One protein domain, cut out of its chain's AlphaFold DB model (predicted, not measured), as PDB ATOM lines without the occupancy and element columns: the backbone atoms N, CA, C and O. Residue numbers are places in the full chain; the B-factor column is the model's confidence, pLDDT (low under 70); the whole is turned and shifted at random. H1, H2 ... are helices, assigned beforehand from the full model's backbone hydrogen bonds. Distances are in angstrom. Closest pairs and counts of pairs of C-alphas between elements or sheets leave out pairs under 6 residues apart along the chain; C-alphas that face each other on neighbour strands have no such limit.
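This is residues 132 to 290 of the 330 residues of an uncharacterized protein of Prolixibacter bellariivorans (UniProt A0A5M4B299). This is an elongated run of helices in two groups set end to end: the hairpin of H1 and H2 with the first residues of H7 packed on it, then H3, H5 and H8 packed on one another, with tiny H4 at the tip. H5 and H7 join the groups side by side, and H6 reaches out sideways, touching H2 with residues 256 to 257 alone. The printed part has 159 residues with eight named helices, H1 to H8 in chain order, and no named strand: all helix. It is loose, with a radius of gyration of the C-alphas of 19.9 A, and spans 68 by 41 by 27 A.

Start with H1, residues 138 to 154, and H2, residues 161 to 187, a helical hairpin at a steep tilt of 41 degrees; the closest C-alphas, of Ser 151 and Trp 165, are 5.9 A apart. With H7, residues 260 to 273, they form a bundle, three helices that touch one another: the closest C-alphas are Ile 141 and Leu 263 at 7.5 A, and Asn 179 and Pro 262 at 6.4 A. H6, residues 242 to 257, touches H2 at C-alphas Ile 169 and Ile 257, the closest, 5.6 A apart; it is about perpendicular to H2, only just, at 73 degrees. H5, residues 216 to 233, touches H7 at a shallow tilt of 15 degrees, opposite ways, closest at C-alphas Val 226 and Val 268, 6.6 A. H3, residues 189 to 203, touches H5, closest at C-alphas Asn 197 and Ile 220, 6.0 A, and H8, residues 276 to 290, closest at Ala 200 and Val 286, 6.1 A. H5 touches H8 with residues 216 to 223 alone, closest at C-alphas Ser 219 and Gln 278, 4.6 A. H4, residues 207 to 210, is close to H8 but not clearly touching, at 7.8 A between the closest C-alphas, Leu 209 and Ile 289. Each O i to N i+4 pair is within hydrogen-bond range in H3, H6, H7 and H8, against 12 of 13 in H1, 19 of 23 in H2 and 8 of 14 in H5; H4 is too short for such a pair.

Find C-alpha 138 at (77.332, -117.353, 185.141), where H1 begins its 24.8 A. H2 runs 36.7 A to C-alpha 187 at (93.727, -125.795, 195.288), with a kink of 39 degrees near residue 181. H3 measures 20.7 A, H4 5.1 A, H6 23.0 A and H7 19.9 A; H5, 26.5 A, has a kink of 32 degrees near residue 226. H8, 21.2 A, ends at C-alpha 290, (114.323, -136.469, 187.704).

The C-alphas of Gln 160 and Ser 208, the two farthest apart, are 67.6 A apart. The printed part has no cut, and no link is long. Look at residues 231 to 240 for low confidence, under 70; the mean pLDDT of the printed part is 88.9.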
ATOM      1  N   LEU A 132      86.171-127.618 184.795       87.31
ATOM      2  CA  LEU A 132      84.862-127.125 185.218       87.31
ATOM      3  C   LEU A 132      84.425-125.977 184.307       87.31
ATOM      4  O   LEU A 132      85.075-124.931 184.237       87.31
ATOM      5  N   GLN A 133      83.282-126.165 183.657       86.88
ATOM      6  CA  GLN A 133      82.678-125.144 182.818       86.88
ATOM      7  C   GLN A 133      81.861-124.162 183.666       86.88
ATOM      8  O   GLN A 133      81.240-124.565 184.657       86.88
ATOM      9  N   PRO A 134      81.838-122.867 183.303       86.50
ATOM     10  CA  PRO A 134      80.985-121.903 183.979       86.50
ATOM     11  C   PRO A 134      79.512-122.329 183.853       86.50
ATOM     12  O   PRO A 134      79.086-122.757 182.776       86.50
ATOM     13  N   PRO A 135      78.704-122.208 184.920       86.44
ATOM     14  CA  PRO A 135      77.290-122.558 184.851       86.44
ATOM     15  C   PRO A 135      76.547-121.670 183.843       86.44
ATOM     16  O   PRO A 135      76.935-120.528 183.606       86.44
ATOM     17  N   LYS A 136      75.416-122.139 183.297       87.50
ATOM     18  CA  LYS A 136      74.607-121.360 182.328       87.50
ATOM     19  C   LYS A 136      74.198-119.976 182.856       87.50
ATOM     20  O   LYS A 136      74.111-119.019 182.097       87.50
ATOM     21  N   TRP A 137      74.005-119.857 184.168       87.75
ATOM     22  CA  TRP A 137      73.663-118.610 184.853       87.75
ATOM     23  C   TRP A 137      74.883-117.751 185.238       87.75
ATOM     24  O   TRP A 137      74.725-116.739 185.911       87.75
ATOM     25  N   PHE A 138      76.104-118.091 184.802       89.31
ATOM     26  CA  PHE A 138      77.332-117.353 185.141       89.31
ATOM     27  C   PHE A 138      77.290-115.871 184.735       89.31
ATOM     28  O   PHE A 138      77.955-115.039 185.351       89.31
ATOM     29  N   PHE A 139      76.485-115.503 183.734       91.62
ATOM     30  CA  PHE A 139      76.278-114.098 183.376       91.62
ATOM     31  C   PHE A 139      75.686-113.277 184.541       91.62
ATOM     32  O   PHE A 139      76.055-112.114 184.697       91.62
ATOM     33  N   LEU A 140      74.862-113.883 185.409       92.50
ATOM     34  CA  LEU A 140      74.309-113.227 186.599       92.50
ATOM     35  C   LEU A 140      75.403-112.830 187.591       92.50
ATOM     36  O   LEU A 140      75.299-111.774 188.199       92.50
ATOM     37  N   ILE A 141      76.479-113.615 187.712       92.44
ATOM     38  CA  ILE A 141      77.625-113.271 188.572       92.44
ATOM     39  C   ILE A 141      78.280-111.970 188.094       92.44
ATOM     40  O   ILE A 141      78.644-111.124 188.908       92.44
ATOM     41  N   ARG A 142      78.399-111.775 186.773       93.38
ATOM     42  CA  ARG A 142      78.950-110.537 186.196       93.38
ATOM     43  C   ARG A 142      78.034-109.343 186.454       93.38
ATOM     44  O   ARG A 142      78.529-108.282 186.818       93.38
ATOM     45  N   ILE A 143      76.722-109.533 186.292       95.12
ATOM     46  CA  ILE A 143      75.723-108.494 186.567       95.12
ATOM     47  C   ILE A 143      75.756-108.118 188.049       95.12
ATOM     48  O   ILE A 143      75.931-106.951 188.354       95.12
ATOM     49  N   LEU A 144      75.689-109.089 188.964       95.12
ATOM     50  CA  LEU A 144      75.725-108.855 190.413       95.12
ATOM     51  C   LEU A 144      77.010-108.155 190.867       95.12
ATOM     52  O   LEU A 144      76.952-107.236 191.683       95.12
ATOM     53  N   SER A 145      78.163-108.545 190.317       94.75
ATOM     54  CA  SER A 145      79.445-107.881 190.581       94.75
ATOM     55  C   SER A 145      79.415-106.409 190.153       94.75
ATOM     56  O   SER A 145      79.747-105.523 190.943       94.75
ATOM     57  N   LEU A 146      78.931-106.132 188.934       96.00
ATOM     58  CA  LEU A 146      78.805-104.771 188.414       96.00
ATOM     59  C   LEU A 146      77.773-103.952 189.202       96.00
ATOM     60  O   LEU A 146      78.045-102.809 189.552       96.00
ATOM     61  N   SER A 147      76.622-104.540 189.535       95.19
ATOM     62  CA  SER A 147      75.595-103.919 190.372       95.19
ATOM     63  C   SER A 147      76.142-103.563 191.752       95.19
ATOM     64  O   SER A 147      75.894-102.463 192.225       95.19
ATOM     65  N   SER A 148      76.954-104.433 192.365       95.12
ATOM     66  CA  SER A 148      77.591-104.162 193.665       95.12
ATOM     67  C   SER A 148      78.510-102.941 193.609       95.12
ATOM     68  O   SER A 148      78.514-102.132 194.537       95.12
ATOM     69  N   LEU A 149      79.262-102.790 192.513       95.38
ATOM     70  CA  LEU A 149      80.140-101.643 192.277       95.38
ATOM     71  C   LEU A 149      79.357-100.357 192.015       95.38
ATOM     72  O   LEU A 149      79.634 -99.339 192.644       95.38
ATOM     73  N   LEU A 150      78.364-100.404 191.126       96.00
ATOM     74  CA  LEU A 150      77.531 -99.246 190.805       96.00
ATOM     75  C   LEU A 150      76.760 -98.758 192.033       96.00
ATOM     76  O   LEU A 150      76.752 -97.565 192.315       96.00
ATOM     77  N   SER A 151      76.167 -99.674 192.799       94.25
ATOM     78  CA  SER A 151      75.481 -99.335 194.043       94.25
ATOM     79  C   SER A 151      76.423 -98.678 195.049       94.25
ATOM     80  O   SER A 151      76.057 -97.650 195.606       94.25
ATOM     81  N   LEU A 152      77.647 -99.191 195.229       93.94
ATOM     82  CA  LEU A 152      78.626 -98.590 196.140       93.94
ATOM     83  C   LEU A 152      78.989 -97.146 195.747       93.94
ATOM     84  O   LEU A 152      79.095 -96.286 196.617       93.94
ATOM     85  N   ILE A 153      79.138 -96.871 194.446       95.56
ATOM     86  CA  ILE A 153      79.444 -95.530 193.918       95.56
ATOM     87  C   ILE A 153      78.259 -94.567 194.088       95.56
ATOM     88  O   ILE A 153      78.465 -93.372 194.290       95.56
ATOM     89  N   LEU A 154      77.022 -95.066 194.010       95.56
ATOM     90  CA  LEU A 154      75.809 -94.244 194.062       95.56
ATOM     91  C   LEU A 154      75.324 -93.922 195.485       95.56
ATOM     92  O   LEU A 154      74.583 -92.955 195.648       95.56
ATOM     93  N   ILE A 155      75.746 -94.677 196.509       95.06
ATOM     94  CA  ILE A 155      75.333 -94.474 197.914       95.06
ATOM     95  C   ILE A 155      75.481 -93.017 198.406       95.06
ATOM     96  O   ILE A 155      74.534 -92.531 199.024       95.06
ATOM     97  N   PRO A 156      76.583 -92.282 198.134       95.00
ATOM     98  CA  PRO A 156      76.729 -90.893 198.583       95.00
ATOM     99  C   PRO A 156      75.689 -89.933 197.993       95.00
ATOM    100  O   PRO A 156      75.393 -88.906 198.597       95.00
ATOM    101  N   PHE A 157      75.139 -90.259 196.820       95.50
ATOM    102  CA  PHE A 157      74.148 -89.441 196.119       95.50
ATOM    103  C   PHE A 157      72.712 -89.878 196.426       95.50
ATOM    104  O   PHE A 157      71.804 -89.052 196.445       95.50
ATOM    105  N   LEU A 158      72.503 -91.179 196.656       94.38
ATOM    106  CA  LEU A 158      71.195 -91.804 196.862       94.38
ATOM    107  C   LEU A 158      71.264 -92.795 198.037       94.38
ATOM    108  O   LEU A 158      71.387 -94.008 197.821       94.38
ATOM    109  N   PRO A 159      71.160 -92.317 199.293       91.81
ATOM    110  CA  PRO A 159      71.324 -93.155 200.483       91.81
ATOM    111  C   PRO A 159      70.345 -94.337 200.561       91.81
ATOM    112  O   PRO A 159      70.657 -95.365 201.157       91.81
ATOM    113  N   GLN A 160      69.176 -94.237 199.919       92.25
ATOM    114  CA  GLN A 160      68.168 -95.301 199.866       92.25
ATOM    115  C   GLN A 160      68.687 -96.573 199.168       92.25
ATOM    116  O   GLN A 160      68.208 -97.672 199.458       92.25
ATOM    117  N   ILE A 161      69.700 -96.454 198.297       94.62
ATOM    118  CA  ILE A 161      70.345 -97.592 197.619       94.62
ATOM    119  C   ILE A 161      71.050 -98.522 198.618       94.62
ATOM    120  O   ILE A 161      71.275 -99.689 198.302       94.62
ATOM    121  N   LEU A 162      71.330 -98.074 199.847       93.62
ATOM    122  CA  LEU A 162      71.973 -98.891 200.878       93.62
ATOM    123  C   LEU A 162      71.213-100.200 201.170       93.62
ATOM    124  O   LEU A 162      71.840-101.254 201.305       93.62
ATOM    125  N   PHE A 163      69.875-100.163 201.208       93.31
ATOM    126  CA  PHE A 163      69.052-101.362 201.418       93.31
ATOM    127  C   PHE A 163      69.184-102.347 200.251       93.31
ATOM    128  O   PHE A 163      69.360-103.548 200.457       93.31
ATOM    129  N   PHE A 164      69.173-101.831 199.021       93.06
ATOM    130  CA  PHE A 164      69.366-102.632 197.814       93.06
ATOM    131  C   PHE A 164      70.776-103.240 197.749       93.06
ATOM    132  O   PHE A 164      70.931-104.423 197.452       93.06
ATOM    133  N   TRP A 165      71.805-102.465 198.099       94.19
ATOM    134  CA  TRP A 165      73.188-102.939 198.154       94.19
ATOM    135  C   TRP A 165      73.378-104.048 199.194       94.19
ATOM    136  O   TRP A 165      74.001-105.068 198.904       94.19
ATOM    137  N   SER A 166      72.764-103.897 200.371       92.88
ATOM    138  CA  SER A 166      72.770-104.920 201.426       92.88
ATOM    139  C   SER A 166      72.156-106.239 200.940       92.88
ATOM    140  O   SER A 166      72.704-107.314 201.188       92.88
ATOM    141  N   PHE A 167      71.058-106.164 200.183       94.62
ATOM    142  CA  PHE A 167      70.426-107.339 199.583       94.62
ATOM    143  C   PHE A 167      71.319-108.018 198.530       94.62
ATOM    144  O   PHE A 167      71.452-109.243 198.534       94.62
ATOM    145  N   ILE A 168      71.993-107.240 197.671       94.81
ATOM    146  CA  ILE A 168      72.958-107.783 196.701       94.81
ATOM    147  C   ILE A 168      74.096-108.518 197.417       94.81
ATOM    148  O   ILE A 168      74.448-109.628 197.022       94.81
ATOM    149  N   ILE A 169      74.653-107.939 198.484       94.62
ATOM    150  CA  ILE A 169      75.737-108.574 199.244       94.62
ATOM    151  C   ILE A 169      75.292-109.912 199.827       94.62
ATOM    152  O   ILE A 169      76.063-110.870 199.776       94.62
ATOM    153  N   LEU A 170      74.062-110.013 200.335       94.94
ATOM    154  CA  LEU A 170      73.536-111.270 200.867       94.94
ATOM    155  C   LEU A 170      73.501-112.368 199.790       94.94
ATOM    156  O   LEU A 170      73.929-113.499 200.033       94.94
ATOM    157  N   ILE A 171      73.060-112.024 198.575       94.81
ATOM    158  CA  ILE A 171      73.090-112.942 197.426       94.81
ATOM    159  C   ILE A 171      74.536-113.302 197.064       94.81
ATOM    160  O   ILE A 171      74.851-114.478 196.858       94.81
ATOM    161  N   ASN A 172      75.432-112.315 197.017       95.62
ATOM    162  CA  ASN A 172      76.835-112.535 196.676       95.62
ATOM    163  C   ASN A 172      77.528-113.451 197.686       95.62
ATOM    164  O   ASN A 172      78.285-114.337 197.294       95.62
ATOM    165  N   PHE A 173      77.216-113.305 198.973       93.62
ATOM    166  CA  PHE A 173      77.694-114.193 200.023       93.62
ATOM    167  C   PHE A 173      77.271-115.643 199.750       93.62
ATOM    168  O   PHE A 173      78.124-116.529 199.671       93.62
ATOM    169  N   ALA A 174      75.981-115.892 199.501       92.44
ATOM    170  CA  ALA A 174      75.486-117.236 199.196       92.44
ATOM    171  C   ALA A 174      76.166-117.844 197.950       92.44
ATOM    172  O   ALA A 174      76.583-119.007 197.960       92.44
ATOM    173  N   LEU A 175      76.329-117.054 196.884       91.81
ATOM    174  CA  LEU A 175      76.991-117.488 195.651       91.81
ATOM    175  C   LEU A 175      78.490-117.759 195.844       91.81
ATOM    176  O   LEU A 175      79.003-118.740 195.301       91.81
ATOM    177  N   HIS A 176      79.183-116.929 196.626       89.56
ATOM    178  CA  HIS A 176      80.596-117.101 196.952       89.56
ATOM    179  C   HIS A 176      80.836-118.444 197.652       89.56
ATOM    180  O   HIS A 176      81.618-119.263 197.166       89.56
ATOM    181  N   TYR A 177      80.102-118.723 198.735       87.31
ATOM    182  CA  TYR A 177      80.261-119.972 199.485       87.31
ATOM    183  C   TYR A 177      79.863-121.202 198.669       87.31
ATOM    184  O   TYR A 177      80.547-122.225 198.725       87.31
ATOM    185  N   ARG A 178      78.824-121.097 197.831       87.31
ATOM    186  CA  ARG A 178      78.456-122.180 196.910       87.31
ATOM    187  C   ARG A 178      79.572-122.486 195.906       87.31
ATOM    188  O   ARG A 178      79.816-123.654 195.607       87.31
ATOM    189  N   ASN A 179      80.259-121.467 195.386       85.94
ATOM    190  CA  ASN A 179      81.352-121.656 194.430       85.94
ATOM    191  C   ASN A 179      82.658-122.138 195.082       85.94
ATOM    192  O   ASN A 179      83.510-122.697 194.391       85.94
ATOM    193  N   LYS A 180      82.817-121.986 196.400       82.62
ATOM    194  CA  LYS A 180      84.040-122.372 197.118       82.62
ATOM    195  C   LYS A 180      84.389-123.857 196.944       82.62
ATOM    196  O   LYS A 180      85.557-124.205 196.795       82.62
ATOM    197  N   ARG A 181      83.380-124.730 196.804       79.75
ATOM    198  CA  ARG A 181      83.563-126.152 196.445       79.75
ATOM    199  C   ARG A 181      84.298-126.351 195.115       79.75
ATOM    200  O   ARG A 181      85.147-127.233 195.022       79.75
ATOM    201  N   ASN A 182      84.001-125.530 194.109       82.12
ATOM    202  CA  ASN A 182      84.659-125.595 192.802       82.12
ATOM    203  C   ASN A 182      86.119-125.156 192.895       82.12
ATOM    204  O   ASN A 182      86.969-125.726 192.219       82.12
ATOM    205  N   LEU A 183      86.416-124.167 193.746       80.19
ATOM    206  CA  LEU A 183      87.786-123.728 193.983       80.19
ATOM    207  C   LEU A 183      88.612-124.852 194.621       80.19
ATOM    208  O   LEU A 183      89.694-125.148 194.115       80.19
ATOM    209  N   TYR A 184      88.090-125.516 195.664       79.69
ATOM    210  CA  TYR A 184      88.797-126.578 196.398       79.69
ATOM    211  C   TYR A 184      89.358-127.685 195.493       79.69
ATOM    212  O   TYR A 184      90.463-128.161 195.748       79.69
ATOM    213  N   ALA A 185      88.665-128.034 194.402       79.44
ATOM    214  CA  ALA A 185      89.128-129.036 193.439       79.44
ATOM    215  C   ALA A 185      90.482-128.692 192.778       79.44
ATOM    216  O   ALA A 185      91.225-129.589 192.392       79.44
ATOM    217  N   TYR A 186      90.833-127.405 192.681       84.88
ATOM    218  CA  TYR A 186      92.048-126.920 192.011       84.88
ATOM    219  C   TYR A 186      93.111-126.388 192.981       84.88
ATOM    220  O   TYR A 186      94.223-126.048 192.562       84.88
ATOM    221  N   LEU A 187      92.805-126.326 194.281       78.56
ATOM    222  CA  LEU A 187      93.727-125.795 195.288       78.56
ATOM    223  C   LEU A 187      94.929-126.693 195.552       78.56
ATOM    224  O   LEU A 187      95.980-126.190 195.935       78.56
ATOM    225  N   ALA A 188      94.801-127.998 195.317       79.31
ATOM    226  CA  ALA A 188      95.937-128.904 195.398       79.31
ATOM    227  C   ALA A 188      96.852-128.769 194.167       79.31
ATOM    228  O   ALA A 188      98.068-128.666 194.302       79.31
ATOM    229  N   SER A 189      96.283-128.729 192.961       88.38
ATOM    230  CA  SER A 189      97.033-128.883 191.710       88.38
ATOM    231  C   SER A 189      97.649-127.581 191.188       88.38
ATOM    232  O   SER A 189      98.814-127.569 190.786       88.38
ATOM    233  N   VAL A 190      96.923-126.456 191.210       90.44
ATOM    234  CA  VAL A 190      97.404-125.206 190.587       90.44
ATOM    235  C   VAL A 190      98.611-124.597 191.315       90.44
ATOM    236  O   VAL A 190      99.558-124.176 190.641       90.44
ATOM    237  N   PRO A 191      98.678-124.560 192.661       89.38
ATOM    238  CA  PRO A 191      99.895-124.129 193.345       89.38
ATOM    239  C   PRO A 191     101.105-125.001 192.997       89.38
ATOM    240  O   PRO A 191     102.199-124.472 192.792       89.38
ATOM    241  N   GLN A 192     100.908-126.316 192.861       93.62
ATOM    242  CA  GLN A 192     101.974-127.243 192.483       93.62
ATOM    243  C   GLN A 192     102.423-127.039 191.034       93.62
ATOM    244  O   GLN A 192     103.622-127.045 190.777       93.62
ATOM    245  N   LEU A 193     101.514-126.711 190.108       95.50
ATOM    246  CA  LEU A 193     101.872-126.258 188.758       95.50
ATOM    247  C   LEU A 193     102.789-125.024 188.792       95.50
ATOM    248  O   LEU A 193     103.780-124.959 188.065       95.50
ATOM    249  N   LEU A 194     102.498-124.037 189.645       93.75
ATOM    250  CA  LEU A 194     103.335-122.837 189.759       93.75
ATOM    251  C   LEU A 194     104.712-123.142 190.367       93.75
ATOM    252  O   LEU A 194     105.709-122.543 189.947       93.75
ATOM    253  N   ILE A 195     104.782-124.069 191.328       94.94
ATOM    254  CA  ILE A 195     106.050-124.575 191.869       94.94
ATOM    255  C   ILE A 195     106.821-125.308 190.767       94.94
ATOM    256  O   ILE A 195     107.993-124.995 190.562       94.94
ATOM    257  N   MET A 196     106.167-126.193 190.012       97.81
ATOM    258  CA  MET A 196     106.764-126.950 188.911       97.81
ATOM    259  C   MET A 196     107.322-126.020 187.840       97.81
ATOM    260  O   MET A 196     108.479-126.150 187.456       97.81
ATOM    261  N   ASN A 197     106.564-124.998 187.440       97.12
ATOM    262  CA  ASN A 197     107.026-124.010 186.470       97.12
ATOM    263  C   ASN A 197     108.219-123.182 186.982       97.12
ATOM    264  O   ASN A 197     109.108-122.796 186.223       97.12
ATOM    265  N   SER A 198     108.260-122.902 188.287       96.44
ATOM    266  CA  SER A 198     109.404-122.247 188.930       96.44
ATOM    267  C   SER A 198     110.639-123.157 188.945       96.44
ATOM    268  O   SER A 198     111.740-122.701 188.641       96.44
ATOM    269  N   VAL A 199     110.461-124.446 189.251       98.06
ATOM    270  CA  VAL A 199     111.520-125.466 189.199       98.06
ATOM    271  C   VAL A 199     112.057-125.601 187.777       98.06
ATOM    272  O   VAL A 199     113.261-125.464 187.583       98.06
ATOM    273  N   ALA A 200     111.181-125.754 186.784       98.12
ATOM    274  CA  ALA A 200     111.553-125.829 185.376       98.12
ATOM    275  C   ALA A 200     112.349-124.599 184.935       98.12
ATOM    276  O   ALA A 200     113.415-124.745 184.351       98.12
ATOM    277  N   ARG A 201     111.911-123.384 185.296       97.31
ATOM    278  CA  ARG A 201     112.652-122.145 185.004       97.31
ATOM    279  C   ARG A 201     114.063-122.145 185.588       97.31
ATOM    280  O   ARG A 201     114.994-121.680 184.940       97.31
ATOM    281  N   GLU A 202     114.216-122.617 186.821       97.69
ATOM    282  CA  GLU A 202     115.516-122.686 187.485       97.69
ATOM    283  C   GLU A 202     116.433-123.756 186.882       97.69
ATOM    284  O   GLU A 202     117.634-123.520 186.783       97.69
ATOM    285  N   LEU A 203     115.883-124.903 186.478       97.38
ATOM    286  CA  LEU A 203     116.614-125.968 185.783       97.38
ATOM    287  C   LEU A 203     117.019-125.537 184.369       97.38
ATOM    288  O   LEU A 203     118.155-125.744 183.957       97.38
ATOM    289  N   PHE A 204     116.137-124.826 183.667       96.31
ATOM    290  CA  PHE A 204     116.360-124.327 182.310       96.31
ATOM    291  C   PHE A 204     117.465-123.258 182.212       96.31
ATOM    292  O   PHE A 204     117.813-122.826 181.116       96.31
ATOM    293  N   LYS A 205     118.047-122.805 183.331       95.62
ATOM    294  CA  LYS A 205     119.253-121.962 183.312       95.62
ATOM    295  C   LYS A 205     120.501-122.746 182.897       95.62
ATOM    296  O   LYS A 205     121.408-122.146 182.324       95.62
ATOM    297  N   ASP A 206     120.547-124.053 183.156       94.06
ATOM    298  CA  ASP A 206     121.670-124.906 182.767       94.06
ATOM    299  C   ASP A 206     121.585-125.268 181.273       94.06
ATOM    300  O   ASP A 206     120.596-125.837 180.809       94.06
ATOM    301  N   GLN A 207     122.637-124.949 180.515       91.50
ATOM    302  CA  GLN A 207     122.691-125.172 179.065       91.50
ATOM    303  C   GLN A 207     122.639-126.655 178.673       91.50
ATOM    304  O   GLN A 207     122.114-126.980 177.612       91.50
ATOM    305  N   SER A 208     123.153-127.556 179.512       91.06
ATOM    306  CA  SER A 208     123.089-128.999 179.271       91.06
ATOM    307  C   SER A 208     121.654-129.517 179.367       91.06
ATOM    308  O   SER A 208     121.244-130.323 178.537       91.06
ATOM    309  N   LEU A 209     120.861-128.983 180.302       93.81
ATOM    310  CA  LEU A 209     119.453-129.350 180.463       93.81
ATOM    311  C   LEU A 209     118.576-128.772 179.350       93.81
ATOM    312  O   LEU A 209     117.631-129.430 178.926       93.81
ATOM    313  N   LYS A 210     118.901-127.589 178.810       93.31
ATOM    314  CA  LYS A 210     118.145-127.001 177.686       93.31
ATOM    315  C   LYS A 210     118.097-127.888 176.444       93.31
ATOM    316  O   LYS A 210     117.129-127.799 175.697       93.31
ATOM    317  N   LYS A 211     119.110-128.734 176.230       90.56
ATOM    318  CA  LYS A 211     119.151-129.670 175.097       90.56
ATOM    319  C   LYS A 211     117.979-130.655 175.103       90.56
ATOM    320  O   LYS A 211     117.578-131.095 174.038       90.56
ATOM    321  N   LEU A 212     117.406-130.950 176.275       91.12
ATOM    322  CA  LEU A 212     116.252-131.844 176.405       91.12
ATOM    323  C   LEU A 212     114.978-131.255 175.784       91.12
ATOM    324  O   LEU A 212     114.168-131.992 175.238       91.12
ATOM    325  N   ASN A 213     114.795-129.933 175.862       91.56
ATOM    326  CA  ASN A 213     113.684-129.240 175.211       91.56
ATOM    327  C   ASN A 213     114.043-127.762 174.954       91.56
ATOM    328  O   ASN A 213     113.772-126.906 175.802       91.56
ATOM    329  N   PRO A 214     114.622-127.420 173.788       88.56
ATOM    330  CA  PRO A 214     115.061-126.054 173.486       88.56
ATOM    331  C   PRO A 214     113.936-125.004 173.507       88.56
ATOM    332  O   PRO A 214     114.175-123.835 173.823       88.56
ATOM    333  N   ASN A 215     112.697-125.416 173.221       91.00
ATOM    334  CA  ASN A 215     111.547-124.521 173.065       91.00
ATOM    335  C   ASN A 215     110.782-124.256 174.374       91.00
ATOM    336  O   ASN A 215     109.895-123.394 174.409       91.00
ATOM    337  N   LEU A 216     111.181-124.903 175.475       94.44
ATOM    338  CA  LEU A 216     110.513-124.839 176.781       94.44
ATOM    339  C   LEU A 216     110.364-123.418 177.348       94.44
ATOM    340  O   LEU A 216     109.471-123.136 178.149       94.44
ATOM    341  N   SER A 217     111.237-122.490 176.945       94.62
ATOM    342  CA  SER A 217     111.191-121.104 177.424       94.62
ATOM    343  C   SER A 217     109.852-120.408 177.139       94.62
ATOM    344  O   SER A 217     109.421-119.570 177.936       94.62
ATOM    345  N   SER A 218     109.186-120.765 176.035       93.75
ATOM    346  CA  SER A 218     107.863-120.252 175.668       93.75
ATOM    347  C   SER A 218     106.788-120.770 176.629       93.75
ATOM    348  O   SER A 218     106.093-119.976 177.268       93.75
ATOM    349  N   SER A 219     106.771-122.079 176.863       95.94
ATOM    350  CA  SER A 219     105.855-122.781 177.766       95.94
ATOM    351  C   SER A 219     105.984-122.289 179.208       95.94
ATOM    352  O   SER A 219     104.985-121.957 179.852       95.94
ATOM    353  N   ILE A 220     107.218-122.072 179.681       95.69
ATOM    354  CA  ILE A 220     107.469-121.479 181.002       95.69
ATOM    355  C   ILE A 220     106.846-120.081 181.110       95.69
ATOM    356  O   ILE A 220     106.223-119.748 182.129       95.69
ATOM    357  N   LYS A 221     107.021-119.233 180.087       93.88
ATOM    358  CA  LYS A 221     106.459-117.872 180.054       93.88
ATOM    359  C   LYS A 221     104.932-117.898 180.026       93.88
ATOM    360  O   LYS A 221     104.312-117.113 180.744       93.88
ATOM    361  N   ASP A 222     104.326-118.805 179.269       92.25
ATOM    362  CA  ASP A 222     102.872-118.895 179.156       92.25
ATOM    363  C   ASP A 222     102.198-119.350 180.449       92.25
ATOM    364  O   ASP A 222     101.195-118.750 180.852       92.25
ATOM    365  N   ILE A 223     102.785-120.314 181.162       92.12
ATOM    366  CA  ILE A 223     102.294-120.728 182.484       92.12
ATOM    367  C   ILE A 223     102.457-119.590 183.506       92.12
ATOM    368  O   ILE A 223     101.591-119.380 184.357       92.12
ATOM    369  N   ASN A 224     103.511-118.768 183.407       89.69
ATOM    370  CA  ASN A 224     103.691-117.629 184.318       89.69
ATOM    371  C   ASN A 224     102.581-116.581 184.224       89.69
ATOM    372  O   ASN A 224     102.300-115.928 185.227       89.69
ATOM    373  N   LYS A 225     101.906-116.449 183.076       87.25
ATOM    374  CA  LYS A 225     100.753-115.544 182.938       87.25
ATOM    375  C   LYS A 225      99.598-115.929 183.879       87.25
ATOM    376  O   LYS A 225      98.779-115.074 184.204       87.25
ATOM    377  N   VAL A 226      99.527-117.186 184.329       84.88
ATOM    378  CA  VAL A 226      98.509-117.668 185.283       84.88
ATOM    379  C   VAL A 226      98.849-117.271 186.726       84.88
ATOM    380  O   VAL A 226      97.954-116.990 187.523       84.88
ATOM    381  N   ARG A 227     100.143-117.167 187.060       82.56
ATOM    382  CA  ARG A 227     100.637-116.893 188.421       82.56
ATOM    383  C   ARG A 227     100.028-115.635 189.044       82.56
ATOM    384  O   ARG A 227      99.633-115.673 190.204       82.56
ATOM    385  N   ASN A 228      99.936-114.552 188.274       72.62
ATOM    386  CA  ASN A 228      99.445-113.259 188.765       72.62
ATOM    387  C   ASN A 228      97.951-113.293 189.112       72.62
ATOM    388  O   ASN A 228      97.506-112.593 190.013       72.62
ATOM    389  N   ARG A 229      97.169-114.122 188.412       75.62
ATOM    390  CA  ARG A 229      95.746-114.311 188.721       75.62
ATOM    391  C   ARG A 229      95.574-115.244 189.914       75.62
ATOM    392  O   ARG A 229      94.744-114.980 190.774       75.62
ATOM    393  N   MET A 230      96.421-116.269 190.017       76.69
ATOM    394  CA  MET A 230      96.411-117.218 191.133       76.69
ATOM    395  C   MET A 230      96.845-116.627 192.474       76.69
ATOM    396  O   MET A 230      96.367-117.079 193.508       76.69
ATOM    397  N   SER A 231      97.691-115.591 192.501       69.12
ATOM    398  CA  SER A 231      98.048-114.931 193.766       69.12
ATOM    399  C   SER A 231      96.861-114.272 194.471       69.12
ATOM    400  O   SER A 231      96.916-114.104 195.685       69.12
ATOM    401  N   LEU A 232      95.790-113.942 193.738       67.62
ATOM    402  CA  LEU A 232      94.548-113.408 194.306       67.62
ATOM    403  C   LEU A 232      93.735-114.488 195.035       67.62
ATOM    404  O   LEU A 232      92.967-114.173 195.936       67.62
ATOM    405  N   PHE A 233      93.955-115.758 194.691       69.56
ATOM    406  CA  PHE A 233      93.364-116.922 195.354       69.56
ATOM    407  C   PHE A 233      94.206-117.449 196.498       69.56
ATOM    408  O   PHE A 233      93.946-118.562 196.938       69.56
ATOM    409  N   LYS A 234      95.251-116.739 196.942       60.81
ATOM    410  CA  LYS A 234      96.050-117.211 198.072       60.81
ATOM    411  C   LYS A 234      95.150-117.414 199.292       60.81
ATOM    412  O   LYS A 234      94.849-116.468 200.010       60.81
ATOM    413  N   LEU A 235      94.754-118.670 199.471       51.69
ATOM    414  CA  LEU A 235      94.285-119.262 200.699       51.69
ATOM    415  C   LEU A 235      95.448-119.240 201.683       51.69
ATOM    416  O   LEU A 235      96.530-119.741 201.372       51.69
ATOM    417  N   GLU A 236      95.199-118.610 202.827       46.88
ATOM    418  CA  GLU A 236      95.617-119.065 204.155       46.88
ATOM    419  C   GLU A 236      96.861-119.965 204.158       46.88
ATOM    420  O   GLU A 236      96.792-121.182 204.301       46.88
ATOM    421  N   ALA A 237      98.039-119.372 203.981       40.28
ATOM    422  CA  ALA A 237      99.288-120.080 204.213       40.28
ATOM    423  C   ALA A 237     100.277-119.137 204.896       40.28
ATOM    424  O   ALA A 237     100.970-118.356 204.242       40.28
ATOM    425  N   ASN A 238     100.318-119.257 206.225       43.59
ATOM    426  CA  ASN A 238     101.346-118.736 207.128       43.59
ATOM    427  C   ASN A 238     101.589-117.230 207.028       43.59
ATOM    428  O   ASN A 238     102.687-116.774 206.705       43.59
ATOM    429  N   LEU A 239     100.560-116.448 207.328       50.94
ATOM    430  CA  LEU A 239     100.699-115.007 207.445       50.94
ATOM    431  C   LEU A 239     101.078-114.698 208.889       50.94
ATOM    432  O   LEU A 239     100.243-114.715 209.787       50.94
ATOM    433  N   GLY A 240     102.379-114.515 209.103       60.19
ATOM    434  CA  GLY A 240     102.904-113.999 210.357       60.19
ATOM    435  C   GLY A 240     102.353-112.602 210.654       60.19
ATOM    436  O   GLY A 240     102.187-111.796 209.742       60.19
ATOM    437  N   GLY A 241     102.124-112.338 211.940       71.12
ATOM    438  CA  GLY A 241     101.695-111.050 212.486       71.12
ATOM    439  C   GLY A 241     100.216-110.716 212.254       71.12
ATOM    440  O   GLY A 241      99.711-110.787 211.134       71.12
ATOM    441  N   ASP A 242      99.543-110.261 213.311       77.88
ATOM    442  CA  ASP A 242      98.105-109.936 213.322       77.88
ATOM    443  C   ASP A 242      97.693-108.927 212.232       77.88
ATOM    444  O   ASP A 242      96.626-109.043 211.631       77.88
ATOM    445  N   ALA A 243      98.567-107.973 211.896       80.19
ATOM    446  CA  ALA A 243      98.306-106.963 210.866       80.19
ATOM    447  C   ALA A 243      98.101-107.564 209.464       80.19
ATOM    448  O   ALA A 243      97.294-107.073 208.673       80.19
ATOM    449  N   VAL A 244      98.815-108.647 209.149       81.12
ATOM    450  CA  VAL A 244      98.693-109.305 207.848       81.12
ATOM    451  C   VAL A 244      97.375-110.074 207.780       81.12
ATOM    452  O   VAL A 244      96.694-110.014 206.760       81.12
ATOM    453  N   ALA A 245      96.966-110.730 208.869       81.06
ATOM    454  CA  ALA A 245      95.679-111.420 208.944       81.06
ATOM    455  C   ALA A 245      94.497-110.463 208.700       81.06
ATOM    456  O   ALA A 245      93.617-110.768 207.894       81.06
ATOM    457  N   ILE A 246      94.523-109.272 209.310       84.19
ATOM    458  CA  ILE A 246      93.492-108.240 209.114       84.19
ATOM    459  C   ILE A 246      93.429-107.784 207.650       84.19
ATOM    460  O   ILE A 246      92.342-107.676 207.080       84.19
ATOM    461  N   PHE A 247      94.582-107.561 207.010       84.50
ATOM    462  CA  PHE A 247      94.628-107.185 205.595       84.50
ATOM    463  C   PHE A 247      93.968-108.240 204.697       84.50
ATOM    464  O   PHE A 247      93.194-107.898 203.802       84.50
ATOM    465  N   TRP A 248      94.229-109.527 204.937       83.00
ATOM    466  CA  TRP A 248      93.622-110.595 204.138       83.00
ATOM    467  C   TRP A 248      92.133-110.775 204.409       83.00
ATOM    468  O   TRP A 248      91.384-110.969 203.454       83.00
ATOM    469  N   ALA A 249      91.686-110.605 205.655       84.62
ATOM    470  CA  ALA A 249      90.261-110.572 205.973       84.62
ATOM    471  C   ALA A 249      89.541-109.457 205.193       84.62
ATOM    472  O   ALA A 249      88.481-109.684 204.610       84.62
ATOM    473  N   PHE A 250      90.147-108.269 205.096       88.75
ATOM    474  CA  PHE A 250      89.614-107.170 204.288       88.75
ATOM    475  C   PHE A 250      89.565-107.509 202.789       88.75
ATOM    476  O   PHE A 250      88.556-107.269 202.122       88.75
ATOM    477  N   VAL A 251      90.626-108.115 202.253       87.12
ATOM    478  CA  VAL A 251      90.665-108.578 200.856       87.12
ATOM    479  C   VAL A 251      89.578-109.623 200.579       87.12
ATOM    480  O   VAL A 251      88.958-109.587 199.515       87.12
ATOM    481  N   ASP A 252      89.301-110.529 201.515       86.69
ATOM    482  CA  ASP A 252      88.248-111.533 201.359       86.69
ATOM    483  C   ASP A 252      86.846-110.916 201.390       86.69
ATOM    484  O   ASP A 252      86.006-111.290 200.570       86.69
ATOM    485  N   ILE A 253      86.613-109.894 202.219       90.88
ATOM    486  CA  ILE A 253      85.369-109.108 202.178       90.88
ATOM    487  C   ILE A 253      85.176-108.486 200.789       90.88
ATOM    488  O   ILE A 253      84.101-108.621 200.205       90.88
ATOM    489  N   ILE A 254      86.217-107.880 200.209       91.50
ATOM    490  CA  ILE A 254      86.162-107.340 198.839       91.50
ATOM    491  C   ILE A 254      85.814-108.446 197.832       91.50
ATOM    492  O   ILE A 254      84.941-108.262 196.979       91.50
ATOM    493  N   LYS A 255      86.456-109.617 197.919       90.69
ATOM    494  CA  LYS A 255      86.172-110.740 197.009       90.69
ATOM    495  C   LYS A 255      84.727-111.218 197.107       90.69
ATOM    496  O   LYS A 255      84.165-111.590 196.076       90.69
ATOM    497  N   ILE A 256      84.148-111.222 198.308       92.12
ATOM    498  CA  ILE A 256      82.751-111.598 198.544       92.12
ATOM    499  C   ILE A 256      81.825-110.534 197.956       92.12
ATOM    500  O   ILE A 256      80.985-110.872 197.124       92.12
ATOM    501  N   ILE A 257      82.018-109.260 198.320       94.31
ATOM    502  CA  ILE A 257      81.171-108.144 197.870       94.31
ATOM    503  C   ILE A 257      81.107-108.085 196.344       94.31
ATOM    504  O   ILE A 257      80.028-107.897 195.801       94.31
ATOM    505  N   PHE A 258      82.224-108.287 195.643       94.19
ATOM    506  CA  PHE A 258      82.268-108.170 194.182       94.19
ATOM    507  C   PHE A 258      82.274-109.513 193.439       94.19
ATOM    508  O   PHE A 258      82.499-109.525 192.228       94.19
ATOM    509  N   LEU A 259      82.059-110.648 194.116       91.88
ATOM    510  CA  LEU A 259      82.127-111.996 193.520       91.88
ATOM    511  C   LEU A 259      83.409-112.247 192.694       91.88
ATOM    512  O   LEU A 259      83.389-112.939 191.671       91.88
ATOM    513  N   LEU A 260      84.545-111.691 193.130       90.00
ATOM    514  CA  LEU A 260      85.793-111.738 192.358       90.00
ATOM    515  C   LEU A 260      86.323-113.163 192.224       90.00
ATOM    516  O   LEU A 260      86.847-113.522 191.178       90.00
ATOM    517  N   GLU A 261      86.181-113.984 193.262       87.62
ATOM    518  CA  GLU A 261      86.726-115.342 193.283       87.62
ATOM    519  C   GLU A 261      86.107-116.249 192.195       87.62
ATOM    520  O   GLU A 261      86.871-116.770 191.379       87.62
ATOM    521  N   PRO A 262      84.768-116.383 192.064       88.56
ATOM    522  CA  PRO A 262      84.165-117.073 190.922       88.56
ATOM    523  C   PRO A 262      84.589-116.503 189.562       88.56
ATOM    524  O   PRO A 262      84.905-117.266 188.648       88.56
ATOM    525  N   LEU A 263      84.622-115.173 189.413       89.81
ATOM    526  CA  LEU A 263      84.993-114.518 188.152       89.81
ATOM    527  C   LEU A 263      86.426-114.849 187.737       89.81
ATOM    528  O   LEU A 263      86.689-115.224 186.590       89.81
ATOM    529  N   LEU A 264      87.349-114.736 188.686       88.25
ATOM    530  CA  LEU A 264      88.744-115.070 188.484       88.25
ATOM    531  C   LEU A 264      88.908-116.574 188.229       88.25
ATOM    532  O   LEU A 264      89.766-116.935 187.428       88.25
ATOM    533  N   LEU A 265      88.106-117.442 188.870       87.94
ATOM    534  CA  LEU A 265      88.330-118.892 188.864       87.94
ATOM    535  C   LEU A 265      88.126-119.405 187.451       87.94
ATOM    536  O   LEU A 265      89.058-119.916 186.841       87.94
ATOM    537  N   PHE A 266      86.945-119.168 186.887       89.12
ATOM    538  CA  PHE A 266      86.649-119.582 185.516       89.12
ATOM    539  C   PHE A 266      87.530-118.858 184.489       89.12
ATOM    540  O   PHE A 266      87.855-119.426 183.448       89.12
ATOM    541  N   GLY A 267      87.987-117.636 184.789       88.88
ATOM    542  CA  GLY A 267      88.993-116.943 183.982       88.88
ATOM    543  C   GLY A 267      90.352-117.656 183.966       88.88
ATOM    544  O   GLY A 267      90.980-117.747 182.912       88.88
ATOM    545  N   VAL A 268      90.800-118.171 185.114       88.62
ATOM    546  CA  VAL A 268      92.028-118.967 185.244       88.62
ATOM    547  C   VAL A 268      91.862-120.340 184.604       88.62
ATOM    548  O   VAL A 268      92.730-120.728 183.829       88.62
ATOM    549  N   LEU A 269      90.755-121.044 184.860       90.56
ATOM    550  CA  LEU A 269      90.503-122.368 184.283       90.56
ATOM    551  C   LEU A 269      90.507-122.310 182.752       90.56
ATOM    552  O   LEU A 269      91.237-123.061 182.121       90.56
ATOM    553  N   LYS A 270      89.827-121.327 182.146       91.25
ATOM    554  CA  LYS A 270      89.881-121.100 180.691       91.25
ATOM    555  C   LYS A 270      91.305-120.820 180.186       91.25
ATOM    556  O   LYS A 270      91.696-121.213 179.085       91.25
ATOM    557  N   GLN A 271      92.104-120.103 180.972       90.94
ATOM    558  CA  GLN A 271      93.483-119.795 180.604       90.94
ATOM    559  C   GLN A 271      94.400-121.022 180.698       90.94
ATOM    560  O   GLN A 271      95.325-121.117 179.891       90.94
ATOM    561  N   LEU A 272      94.169-121.906 181.667       92.88
ATOM    562  CA  LEU A 272      94.885-123.170 181.820       92.88
ATOM    563  C   LEU A 272      94.476-124.178 180.741       92.88
ATOM    564  O   LEU A 272      95.345-124.801 180.140       92.88
ATOM    565  N   ASP A 273      93.186-124.250 180.422       93.56
ATOM    566  CA  ASP A 273      92.640-125.108 179.366       93.56
ATOM    567  C   ASP A 273      93.237-124.779 177.985       93.56
ATOM    568  O   ASP A 273      93.607-125.662 177.222       93.56
ATOM    569  N   SER A 274      93.486-123.497 177.701       94.06
ATOM    570  CA  SER A 274      94.211-123.085 176.484       94.06
ATOM    571  C   SER A 274      95.729-123.342 176.518       94.06
ATOM    572  O   SER A 274      96.421-122.967 175.575       94.06
ATOM    573  N   LYS A 275      96.273-123.911 177.605       94.75
ATOM    574  CA  LYS A 275      97.719-124.133 177.826       94.75
ATOM    575  C   LYS A 275      98.084-125.580 178.148       94.75
ATOM    576  O   LYS A 275      99.189-125.822 178.626       94.75
ATOM    577  N   ARG A 276      97.189-126.542 177.902       95.56
ATOM    578  CA  ARG A 276      97.410-127.965 178.227       95.56
ATOM    579  C   ARG A 276      98.755-128.484 177.715       95.56
ATOM    580  O   ARG A 276      99.534-129.007 178.502       95.56
ATOM    581  N   LYS A 277      99.064-128.227 176.438       95.62
ATOM    582  CA  LYS A 277     100.327-128.640 175.810       95.62
ATOM    583  C   LYS A 277     101.549-128.053 176.521       95.62
ATOM    584  O   LYS A 277     102.473-128.777 176.860       95.62
ATOM    585  N   GLN A 278     101.540-126.752 176.806       97.00
ATOM    586  CA  GLN A 278     102.646-126.078 177.491       97.00
ATOM    587  C   GLN A 278     102.834-126.604 178.919       97.00
ATOM    588  O   GLN A 278     103.963-126.691 179.401       97.00
ATOM    589  N   ILE A 279     101.736-126.933 179.608       97.44
ATOM    590  CA  ILE A 279     101.784-127.542 180.940       97.44
ATOM    591  C   ILE A 279     102.421-128.932 180.861       97.44
ATOM    592  O   ILE A 279     103.307-129.222 181.665       97.44
ATOM    593  N   GLU A 280     102.011-129.755 179.893       97.44
ATOM    594  CA  GLU A 280     102.583-131.086 179.684       97.44
ATOM    595  C   GLU A 280     104.074-131.023 179.326       97.44
ATOM    596  O   GLU A 280     104.868-131.708 179.956       97.44
ATOM    597  N   GLU A 281     104.497-130.133 178.426       97.31
ATOM    598  CA  GLU A 281     105.916-129.968 178.069       97.31
ATOM    599  C   GLU A 281     106.795-129.632 179.288       97.31
ATOM    600  O   GLU A 281     107.923-130.114 179.418       97.31
ATOM    601  N   VAL A 282     106.285-128.807 180.212       98.31
ATOM    602  CA  VAL A 282     106.975-128.493 181.472       98.31
ATOM    603  C   VAL A 282     106.973-129.686 182.427       98.31
ATOM    604  O   VAL A 282     107.984-129.922 183.092       98.31
ATOM    605  N   PHE A 283     105.873-130.436 182.486       98.50
ATOM    606  CA  PHE A 283     105.774-131.667 183.268       98.50
ATOM    607  C   PHE A 283     106.792-132.712 182.793       98.50
ATOM    608  O   PHE A 283     107.574-133.215 183.598       98.50
ATOM    609  N   GLU A 284     106.844-132.975 181.487       97.44
ATOM    610  CA  GLU A 284     107.771-133.923 180.871       97.44
ATOM    611  C   GLU A 284     109.225-133.509 181.062       97.44
ATOM    612  O   GLU A 284     110.040-134.335 181.459       97.44
ATOM    613  N   PHE A 285     109.558-132.230 180.865       98.19
ATOM    614  CA  PHE A 285     110.918-131.737 181.077       98.19
ATOM    615  C   PHE A 285     111.401-131.966 182.515       98.19
ATOM    616  O   PHE A 285     112.506-132.463 182.742       98.19
ATOM    617  N   VAL A 286     110.573-131.618 183.505       98.62
ATOM    618  CA  VAL A 286     110.904-131.831 184.921       98.62
ATOM    619  C   VAL A 286     111.002-133.327 185.229       98.62
ATOM    620  O   VAL A 286     111.961-133.752 185.877       98.62
ATOM    621  N   GLY A 287     110.051-134.123 184.737       98.38
ATOM    622  CA  GLY A 287     110.010-135.565 184.957       98.38
ATOM    623  C   GLY A 287     111.188-136.313 184.328       98.38
ATOM    624  O   GLY A 287     111.759-137.209 184.952       98.38
ATOM    625  N   GLN A 288     111.618-135.896 183.136       97.31
ATOM    626  CA  GLN A 288     112.766-136.453 182.424       97.31
ATOM    627  C   GLN A 288     114.070-136.210 183.185       97.31
ATOM    628  O   GLN A 288     114.864-137.135 183.335       97.31
ATOM    629  N   ILE A 289     114.283-135.003 183.719       98.12
ATOM    630  CA  ILE A 289     115.478-134.684 184.516       98.12
ATOM    631  C   ILE A 289     115.529-135.528 185.792       98.12
ATOM    632  O   ILE A 289     116.578-136.077 186.129       98.12
ATOM    633  N   ASP A 290     114.402-135.655 186.490       98.56
ATOM    634  CA  ASP A 290     114.323-136.469 187.704       98.56
ATOM    635  C   ASP A 290     114.538-137.962 187.404       98.56
ATOM    636  O   ASP A 290     115.252-138.664 188.117       98.56
TER     637      ASP A 290